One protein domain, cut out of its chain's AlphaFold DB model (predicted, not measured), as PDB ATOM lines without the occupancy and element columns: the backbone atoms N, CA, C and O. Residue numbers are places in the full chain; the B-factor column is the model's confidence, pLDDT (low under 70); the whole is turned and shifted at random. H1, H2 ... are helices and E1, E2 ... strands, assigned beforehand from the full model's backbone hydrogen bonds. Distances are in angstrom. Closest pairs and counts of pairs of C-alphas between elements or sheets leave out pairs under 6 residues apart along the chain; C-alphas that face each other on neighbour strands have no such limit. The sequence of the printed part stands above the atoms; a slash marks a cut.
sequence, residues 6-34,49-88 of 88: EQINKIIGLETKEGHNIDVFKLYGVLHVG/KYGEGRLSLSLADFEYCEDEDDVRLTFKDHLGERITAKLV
ATOM      1  N   GLU A   6      76.484 133.704  71.497       93.12
ATOM      2  CA  GLU A   6      77.472 134.098  70.487       93.12
ATOM      3  C   GLU A   6      77.916 132.915  69.617       93.12
ATOM      4  O   GLU A   6      78.025 133.054  68.398       93.12
ATOM      5  N   GLN A   7      78.142 131.741  70.219       94.25
ATOM      6  CA  GLN A   7      78.505 130.531  69.480       94.25
ATOM      7  C   GLN A   7      77.355 130.059  68.591       94.25
ATOM      8  O   GLN A   7      77.576 129.787  67.414       94.25
ATOM      9  N   ILE A   8      76.131 130.024  69.122       94.25
ATOM     10  CA  ILE A   8      74.938 129.612  68.373       94.25
ATOM     11  C   ILE A   8      74.685 130.564  67.198       94.25
ATOM     12  O   ILE A   8      74.520 130.114  66.065       94.25
ATOM     13  N   ASN A   9      74.744 131.879  67.431       93.31
ATOM     14  CA  ASN A   9      74.619 132.884  66.374       93.31
ATOM     15  C   ASN A   9      75.670 132.691  65.270       93.31
ATOM     16  O   ASN A   9      75.341 132.757  64.085       93.31
ATOM     17  N   LYS A  10      76.919 132.395  65.647       93.62
ATOM     18  CA  LYS A  10      78.001 132.121  64.696       93.62
ATOM     19  C   LYS A  10      77.778 130.833  63.896       93.62
ATOM     20  O   LYS A  10      78.054 130.821  62.702       93.62
ATOM     21  N   ILE A  11      77.295 129.765  64.533       94.25
ATOM     22  CA  ILE A  11      77.035 128.467  63.888       94.25
ATOM     23  C   ILE A  11      75.892 128.564  62.873       94.25
ATOM     24  O   ILE A  11      75.985 127.987  61.785       94.25
ATOM     25  N   ILE A  12      74.819 129.276  63.232       93.00
ATOM     26  CA  ILE A  12      73.662 129.471  62.353       93.00
ATOM     27  C   ILE A  12      74.020 130.438  61.216       93.00
ATOM     28  O   ILE A  12      73.614 130.210  60.078       93.00
ATOM     29  N   GLY A  13      74.792 131.491  61.506       91.44
ATOM     30  CA  GLY A  13      75.382 132.361  60.487       91.44
ATOM     31  C   GLY A  13      74.356 133.145  59.668       91.44
ATOM     32  O   GLY A  13      74.519 133.298  58.458       91.44
ATOM     33  N   LEU A  14      73.268 133.613  60.293       88.81
ATOM     34  CA  LEU A  14      72.336 134.515  59.615       88.81
ATOM     35  C   LEU A  14      72.950 135.907  59.497       88.81
ATOM     36  O   LEU A  14      73.280 136.533  60.500       88.81
ATOM     37  N   GLU A  15      73.019 136.419  58.272       89.31
ATOM     38  CA  GLU A  15      73.572 137.736  57.973       89.31
ATOM     39  C   GLU A  15      72.594 138.567  57.138       89.31
ATOM     40  O   GLU A  15      71.825 138.054  56.316       89.31
ATOM     41  N   THR A  16      72.615 139.884  57.335       82.31
ATOM     42  CA  THR A  16      71.943 140.812  56.422       82.31
ATOM     43  C   THR A  16      72.690 140.875  55.088       82.31
ATOM     44  O   THR A  16      73.851 140.487  54.977       82.31
ATOM     45  N   LYS A  17      72.059 141.447  54.053       79.31
ATOM     46  CA  LYS A  17      72.736 141.709  52.764       79.31
ATOM     47  C   LYS A  17      73.975 142.603  52.890       79.31
ATOM     48  O   LYS A  17      74.802 142.617  51.988       79.31
ATOM     49  N   GLU A  18      74.066 143.360  53.976       85.94
ATOM     50  CA  GLU A  18      75.179 144.252  54.299       85.94
ATOM     51  C   GLU A  18      76.269 143.544  55.131       85.94
ATOM     52  O   GLU A  18      77.258 144.172  55.492       85.94
ATOM     53  N   GLY A  19      76.114 142.243  55.421       83.44
ATOM     54  CA  GLY A  19      77.090 141.437  56.162       83.44
ATOM     55  C   GLY A  19      77.017 141.593  57.682       83.44
ATOM     56  O   GLY A  19      77.972 141.268  58.381       83.44
ATOM     57  N   HIS A  20      75.913 142.120  58.221       84.44
ATOM     58  CA  HIS A  20      75.727 142.198  59.670       84.44
ATOM     59  C   HIS A  20      75.125 140.899  60.203       84.44
ATOM     60  O   HIS A  20      74.069 140.478  59.732       84.44
ATOM     61  N   ASN A  21      75.754 140.321  61.228       86.25
ATOM     62  CA  ASN A  21      75.221 139.163  61.941       86.25
ATOM     63  C   ASN A  21      73.860 139.481  62.570       86.25
ATOM     64  O   ASN A  21      73.680 140.511  63.226       86.25
ATOM     65  N   ILE A  22      72.912 138.571  62.385       88.94
ATOM     66  CA  ILE A  22      71.568 138.635  62.945       88.94
ATOM     67  C   ILE A  22      71.532 137.780  64.209       88.94
ATOM     68  O   ILE A  22      71.893 136.608  64.187       88.94
ATOM     69  N   ASP A  23      71.043 138.367  65.299       91.62
ATOM     70  CA  ASP A  23      70.820 137.663  66.559       91.62
ATOM     71  C   ASP A  23      69.564 136.776  66.476       91.62
ATOM     72  O   ASP A  23      68.429 137.271  66.453       91.62
ATOM     73  N   VAL A  24      69.761 135.457  66.445       91.00
ATOM     74  CA  VAL A  24      68.690 134.465  66.299       91.00
ATOM     75  C   VAL A  24      67.741 134.438  67.503       91.00
ATOM     76  O   VAL A  24      66.557 134.152  67.333       91.00
ATOM     77  N   PHE A  25      68.199 134.831  68.697       91.19
ATOM     78  CA  PHE A  25      67.373 134.915  69.916       91.19
ATOM     79  C   PHE A  25      66.440 136.142  69.907       91.19
ATOM     80  O   PHE A  25      65.486 136.270  70.690       91.19
ATOM     81  N   LYS A  26      66.683 137.076  68.982       88.62
ATOM     82  CA  LYS A  26      65.844 138.258  68.740       88.62
ATOM     83  C   LYS A  26      65.185 138.236  67.361       88.62
ATOM     84  O   LYS A  26      64.657 139.259  66.928       88.62
ATOM     85  N   LEU A  27      65.156 137.079  66.697       87.62
ATOM     86  CA  LEU A  27      64.653 136.964  65.335       87.62
ATOM     87  C   LEU A  27      63.149 137.258  65.258       87.62
ATOM     88  O   LEU A  27      62.318 136.574  65.861       87.62
ATOM     89  N   TYR A  28      62.795 138.261  64.460       83.81
ATOM     90  CA  TYR A  28      61.418 138.580  64.107       83.81
ATOM     91  C   TYR A  28      61.196 138.317  62.620       83.81
ATOM     92  O   TYR A  28      61.812 138.957  61.769       83.81
ATOM     93  N   GLY A  29      60.319 137.365  62.311       77.94
ATOM     94  CA  GLY A  29      60.001 136.976  60.945       77.94
ATOM     95  C   GLY A  29      58.634 137.490  60.510       77.94
ATOM     96  O   GLY A  29      57.667 137.439  61.273       77.94
ATOM     97  N   VAL A  30      58.535 137.931  59.255       77.94
ATOM     98  CA  VAL A  30      57.254 138.189  58.585       77.94
ATOM     99  C   VAL A  30      57.109 137.214  57.426       77.94
ATOM    100  O   VAL A  30      57.894 137.231  56.477       77.94
ATOM    101  N   LEU A  31      56.085 136.371  57.501       76.88
ATOM    102  CA  LEU A  31      55.751 135.401  56.475       76.88
ATOM    103  C   LEU A  31      54.875 136.060  55.411       76.88
ATOM    104  O   LEU A  31      53.744 136.481  55.671       76.88
ATOM    105  N   HIS A  32      55.402 136.119  54.194       77.19
ATOM    106  CA  HIS A  32      54.688 136.610  53.025       77.19
ATOM    107  C   HIS A  32      54.434 135.460  52.059       77.19
ATOM    108  O   HIS A  32      55.352 134.713  51.724       77.19
ATOM    109  N   VAL A  33      53.204 135.360  51.560       72.19
ATOM    110  CA  VAL A  33      52.852 134.467  50.455       72.19
ATOM    111  C   VAL A  33      52.621 135.332  49.225       72.19
ATOM    112  O   VAL A  33      51.841 136.287  49.243       72.19
ATOM    113  N   GLY A  34      53.331 135.027  48.145       68.38
ATOM    114  CA  GLY A  34      53.193 135.727  46.876       68.38
ATOM    115  C   GLY A  34      53.265 134.763  45.709       68.38
ATOM    116  O   GLY A  34      53.876 133.701  45.796       68.38
ATOM    117  N   LYS A  49      50.744 139.398  53.333       76.38
ATOM    118  CA  LYS A  49      51.326 139.059  54.630       76.38
ATOM    119  C   LYS A  49      50.401 138.036  55.279       76.38
ATOM    120  O   LYS A  49      49.262 138.359  55.590       76.38
ATOM    121  N   TYR A  50      50.892 136.816  55.440       75.38
ATOM    122  CA  TYR A  50      50.127 135.717  56.026       75.38
ATOM    123  C   TYR A  50      50.271 135.710  57.549       75.38
ATOM    124  O   TYR A  50      49.329 135.433  58.282       75.38
ATOM    125  N   GLY A  51      51.447 136.096  58.043       78.44
ATOM    126  CA  GLY A  51      51.681 136.192  59.470       78.44
ATOM    127  C   GLY A  51      52.986 136.886  59.797       78.44
ATOM    128  O   GLY A  51      53.837 137.126  58.947       78.44
ATOM    129  N   GLU A  52      53.144 137.207  61.065       83.75
ATOM    130  CA  GLU A  52      54.410 137.634  61.635       83.75
ATOM    131  C   GLU A  52      54.544 137.064  63.036       83.75
ATOM    132  O   GLU A  52      53.553 136.683  63.681       83.75
ATOM    133  N   GLY A  53      55.777 136.987  63.503       81.06
ATOM    134  CA  GLY A  53      56.044 136.575  64.858       81.06
ATOM    135  C   GLY A  53      57.521 136.580  65.173       81.06
ATOM    136  O   GLY A  53      58.381 136.416  64.309       81.06
ATOM    137  N   ARG A  54      57.792 136.716  66.465       84.19
ATOM    138  CA  ARG A  54      59.101 136.413  67.014       84.19
ATOM    139  C   ARG A  54      59.302 134.899  67.053       84.19
ATOM    140  O   ARG A  54      58.348 134.163  67.357       84.19
ATOM    141  N   LEU A  55      60.513 134.469  66.721       86.12
ATOM    142  CA  LEU A  55      61.018 133.145  67.047       86.12
ATOM    143  C   LEU A  55      61.535 133.217  68.489       86.12
ATOM    144  O   LEU A  55      62.441 133.993  68.787       86.12
ATOM    145  N   SER A  56      60.879 132.504  69.399       85.69
ATOM    146  CA  SER A  56      61.228 132.519  70.821       85.69
ATOM    147  C   SER A  56      62.215 131.392  71.098       85.69
ATOM    148  O   SER A  56      61.790 130.306  71.465       85.69
ATOM    149  N   LEU A  57      63.500 131.657  70.869       90.88
ATOM    150  CA  LEU A  57      64.589 130.748  71.228       90.88
ATOM    151  C   LEU A  57      65.184 131.135  72.581       90.88
ATOM    152  O   LEU A  57      65.202 132.309  72.959       90.88
ATOM    153  N   SER A  58      65.718 130.142  73.270       93.88
ATOM    154  CA  SER A  58      66.440 130.240  74.527       93.88
ATOM    155  C   SER A  58      67.645 129.297  74.508       93.88
ATOM    156  O   SER A  58      67.707 128.371  73.708       93.88
ATOM    157  N   LEU A  59      68.622 129.508  75.393       93.81
ATOM    158  CA  LEU A  59      69.769 128.594  75.495       93.81
ATOM    159  C   LEU A  59      69.369 127.175  75.923       93.81
ATOM    160  O   LEU A  59      70.065 126.227  75.578       93.81
ATOM    161  N   ALA A  60      68.254 127.034  76.647       93.19
ATOM    162  CA  ALA A  60      67.740 125.736  77.070       93.19
ATOM    163  C   ALA A  60      67.346 124.860  75.873       93.19
ATOM    164  O   ALA A  60      67.532 123.651  75.920       93.19
ATOM    165  N   ASP A  61      66.898 125.469  74.772       92.75
ATOM    166  CA  ASP A  61      66.540 124.742  73.551       92.75
ATOM    167  C   ASP A  61      67.747 124.018  72.926       92.75
ATOM    168  O   ASP A  61      67.583 123.032  72.215       92.75
ATOM    169  N   PHE A  62      68.972 124.460  73.235       94.31
ATOM    170  CA  PHE A  62      70.223 123.917  72.695       94.31
ATOM    171  C   PHE A  62      71.046 123.139  73.734       94.31
ATOM    172  O   PHE A  62      72.209 122.816  73.483       94.31
ATOM    173  N   GLU A  63      70.489 122.844  74.915       93.44
ATOM    174  CA  GLU A  63      71.255 122.264  76.031       93.44
ATOM    175  C   GLU A  63      71.808 120.858  75.737       93.44
ATOM    176  O   GLU A  63      72.842 120.477  76.292       93.44
ATOM    177  N   TYR A  64      71.155 120.120  74.833       92.12
ATOM    178  CA  TYR A  64      71.528 118.761  74.427       92.12
ATOM    179  C   TYR A  64      72.284 118.689  73.094       92.12
ATOM    180  O   TYR A  64      72.589 117.589  72.649       92.12
ATOM    181  N   CYS A  65      72.580 119.819  72.444       93.81
ATOM    182  CA  CYS A  65      73.337 119.806  71.191       93.81
ATOM    183  C   CYS A  65      74.793 119.397  71.456       93.81
ATOM    184  O   CYS A  65      75.495 120.073  72.218       93.81
ATOM    185  N   GLU A  66      75.265 118.330  70.814       93.56
ATOM    186  CA  GLU A  66      76.634 117.835  70.985       93.56
ATOM    187  C   GLU A  66      77.612 118.514  70.018       93.56
ATOM    188  O   GLU A  66      78.771 118.755  70.373       93.56
ATOM    189  N   ASP A  67      77.134 118.888  68.830       95.56
ATOM    190  CA  ASP A  67      77.932 119.505  67.773       95.56
ATOM    191  C   ASP A  67      77.209 120.659  67.043       95.56
ATOM    192  O   ASP A  67      76.097 121.069  67.384       95.56
ATOM    193  N   GLU A  68      77.886 121.253  66.054       95.25
ATOM    194  CA  GLU A  68      77.332 122.361  65.270       95.25
ATOM    195  C   GLU A  68      76.134 121.952  64.401       95.25
ATOM    196  O   GLU A  68      75.287 122.795  64.093       95.25
ATOM    197  N   ASP A  69      76.063 120.694  63.968       95.81
ATOM    198  CA  ASP A  69      74.978 120.214  63.120       95.81
ATOM    199  C   ASP A  69      73.698 120.028  63.937       95.81
ATOM    200  O   ASP A  69      72.634 120.453  63.475       95.81
ATOM    201  N   ASP A  70      73.800 119.549  65.178       96.19
ATOM    202  CA  ASP A  70      72.685 119.527  66.133       96.19
ATOM    203  C   ASP A  70      72.109 120.928  66.368       96.19
ATOM    204  O   ASP A  70      70.890 121.126  66.334       96.19
ATOM    205  N   VAL A  71      72.977 121.934  66.537       94.81
ATOM    206  CA  VAL A  71      72.552 123.335  66.698       94.81
ATOM    207  C   VAL A  71      71.787 123.813  65.461       94.81
ATOM    208  O   VAL A  71      70.728 124.440  65.575       94.81
ATOM    209  N   ARG A  72      72.284 123.504  64.254       94.88
ATOM    210  CA  ARG A  72      71.621 123.880  62.992       94.88
ATOM    211  C   ARG A  72      70.280 123.174  62.814       94.88
ATOM    212  O   ARG A  72      69.348 123.795  62.298       94.88
ATOM    213  N   LEU A  73      70.184 121.898  63.186       95.62
ATOM    214  CA  LEU A  73      68.951 121.112  63.105       95.62
ATOM    215  C   LEU A  73      67.905 121.632  64.089       95.62
ATOM    216  O   LEU A  73      66.813 121.997  63.661       95.62
ATOM    217  N   THR A  74      68.280 121.813  65.353       94.88
ATOM    218  CA  THR A  74      67.410 122.367  66.403       94.88
ATOM    219  C   THR A  74      66.840 123.730  65.999       94.88
ATOM    220  O   THR A  74      65.636 123.977  66.091       94.88
ATOM    221  N   PHE A  75      67.680 124.617  65.452       93.56
ATOM    222  CA  PHE A  75      67.216 125.904  64.935       93.56
ATOM    223  C   PHE A  75      66.200 125.759  63.786       93.56
ATOM    224  O   PHE A  75      65.195 126.476  63.750       93.56
ATOM    225  N   LYS A  76      66.451 124.847  62.836       91.81
ATOM    226  CA  LYS A  76      65.542 124.586  61.708       91.81
ATOM    227  C   LYS A  76      64.201 124.040  62.176       91.81
ATOM    228  O   LYS A  76      63.185 124.458  61.624       91.81
ATOM    229  N   ASP A  77      64.200 123.170  63.177       93.44
ATOM    230  CA  ASP A  77      62.980 122.584  63.725       93.44
ATOM    231  C   ASP A  77      62.109 123.667  64.365       93.44
ATOM    232  O   ASP A  77      60.962 123.849  63.951       93.44
ATOM    233  N   HIS A  78      62.673 124.508  65.239       91.31
ATOM    234  CA  HIS A  78      61.938 125.640  65.815       91.31
ATOM    235  C   HIS A  78      61.416 126.620  64.758       91.31
ATOM    236  O   HIS A  78      60.287 127.119  64.851       91.31
ATOM    237  N   LEU A  79      62.221 126.917  63.735       88.94
ATOM    238  CA  LEU A  79      61.788 127.770  62.631       88.94
ATOM    239  C   LEU A  79      60.633 127.122  61.848       88.94
ATOM    240  O   LEU A  79      59.653 127.798  61.528       88.94
ATOM    241  N   GLY A  80      60.727 125.822  61.564       86.88
ATOM    242  CA  GLY A  80      59.724 125.039  60.847       86.88
ATOM    243  C   GLY A  80      58.398 124.935  61.599       86.88
ATOM    244  O   GLY A  80      57.340 125.185  61.013       86.88
ATOM    245  N   GLU A  81      58.439 124.660  62.903       87.06
ATOM    246  CA  GLU A  81      57.267 124.682  63.782       87.06
ATOM    247  C   GLU A  81      56.594 126.053  63.764       87.06
ATOM    248  O   GLU A  81      55.374 126.161  63.614       87.06
ATOM    249  N   ARG A  82      57.388 127.129  63.850       83.00
ATOM    250  CA  ARG A  82      56.860 128.494  63.867       83.00
ATOM    251  C   ARG A  82      56.206 128.887  62.549       83.00
ATOM    252  O   ARG A  82      55.164 129.545  62.566       83.00
ATOM    253  N   ILE A  83      56.805 128.499  61.424       82.31
ATOM    254  CA  ILE A  83      56.230 128.691  60.089       82.31
ATOM    255  C   ILE A  83      54.920 127.907  59.973       82.31
ATOM    256  O   ILE A  83      53.906 128.477  59.576       82.31
ATOM    257  N   THR A  84      54.913 126.638  60.382       81.62
ATOM    258  CA  THR A  84      53.733 125.765  60.315       81.62
ATOM    259  C   THR A  84      52.589 126.309  61.169       81.62
ATOM    260  O   THR A  84      51.481 126.469  60.668       81.62
ATOM    261  N   ALA A  85      52.863 126.721  62.409       80.75
ATOM    262  CA  ALA A  85      51.874 127.327  63.306       80.75
ATOM    263  C   ALA A  85      51.276 128.644  62.782       80.75
ATOM    264  O   ALA A  85      50.259 129.105  63.296       80.75
ATOM    265  N   LYS A  86      51.928 129.294  61.812       73.81
ATOM    266  CA  LYS A  86      51.406 130.487  61.144       73.81
ATOM    267  C   LYS A  86      50.719 130.189  59.825       73.81
ATOM    268  O   LYS A  86      50.040 131.089  59.360       73.81
ATOM    269  N   LEU A  87      50.929 129.016  59.224       60.75
ATOM    270  CA  LEU A  87      50.341 128.607  57.946       60.75
ATOM    271  C   LEU A  87      48.992 127.885  58.098       60.75
ATOM    272  O   LEU A  87      48.189 127.946  57.166       60.75
ATOM    273  N   VAL A  88      48.756 127.230  59.239       54.91
ATOM    274  CA  VAL A  88      47.479 126.587  59.620       54.91
ATOM    275  C   VAL A  88      46.500 127.619  60.170       54.91
ATOM    276  O   VAL A  88      45.312 127.541  59.793       54.91
TER     277      VAL A  88
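AT A GLANCE: This is residues 6 to 34 and 49 to 88 of the 88 residues of an uncharacterized protein of marine sediment metagenome (UniProt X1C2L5). A ribbon of two strands, E1 and E2, runs past the last part of one long helix, H3, with H3's residues 79 to 87 near the ribbon. The short helix H1 packs on the first part of H3, the four-residue H2 lies near that part too, and the long link from H1 to E1 loops outward around Lys 17. The printed part has 69 residues with three named helices and two named strands in the order H1 E1 E2 H2 H3; the class is mixed, and the sheet, E1 - E2, is antiparallel. It is only just compact, close to loose, with a radius of gyration of the C-alphas of 12.8 A, and only just flat, spanning 36 by 30 by 17 A.

HOW THE PARTS SIT: E1, residues 28 to 34, and E2, residues 49 to 54, are antiparallel neighbours at 165 degrees; N 31 and O 51 are within hydrogen-bond range at 2.8 A, N 29 and O 53 at 2.9 A. The closest C-alphas of E2 and H3, residues 68 to 87, are those of Gly 51 and Lys 86, 6.0 A apart. H1, residues 6 to 12, touches H3's residues 68 to 75 alone, closest at the C-alphas of Ile 12 and Arg 72, 6.0 A; their lines are only just about perpendicular, at 71 degrees. H2, residues 59 to 62, only just touches H3's residues 71 to 74 alone, with 3 pairs of C-alphas within 8 A, the closest Phe 62 and Val 71 at 6.5 A. H1 and H2 are apart. In H1 and H3 every O i to N i+4 pair is within hydrogen-bond range; H2 is too short for such a pair.

IN THESE COORDINATES: E1 is 19.3 A long, E2 14.9 A and H3 28.7 A; H1 begins at C-alpha 6, (77.472, 134.098, 70.487), and H3 ends at C-alpha 87, (50.341, 128.607, 57.946).

THE WHOLE: The C-alphas farthest apart, of Gly 34 and Glu 66, are 38.1 A apart. Residues 35 to 48 are not printed, and C-alphas 34 and 49 are 8.6 A apart across this cut. The link from H1 to E1 is long. Residues 34, 87 and 88 have pLDDT under 70.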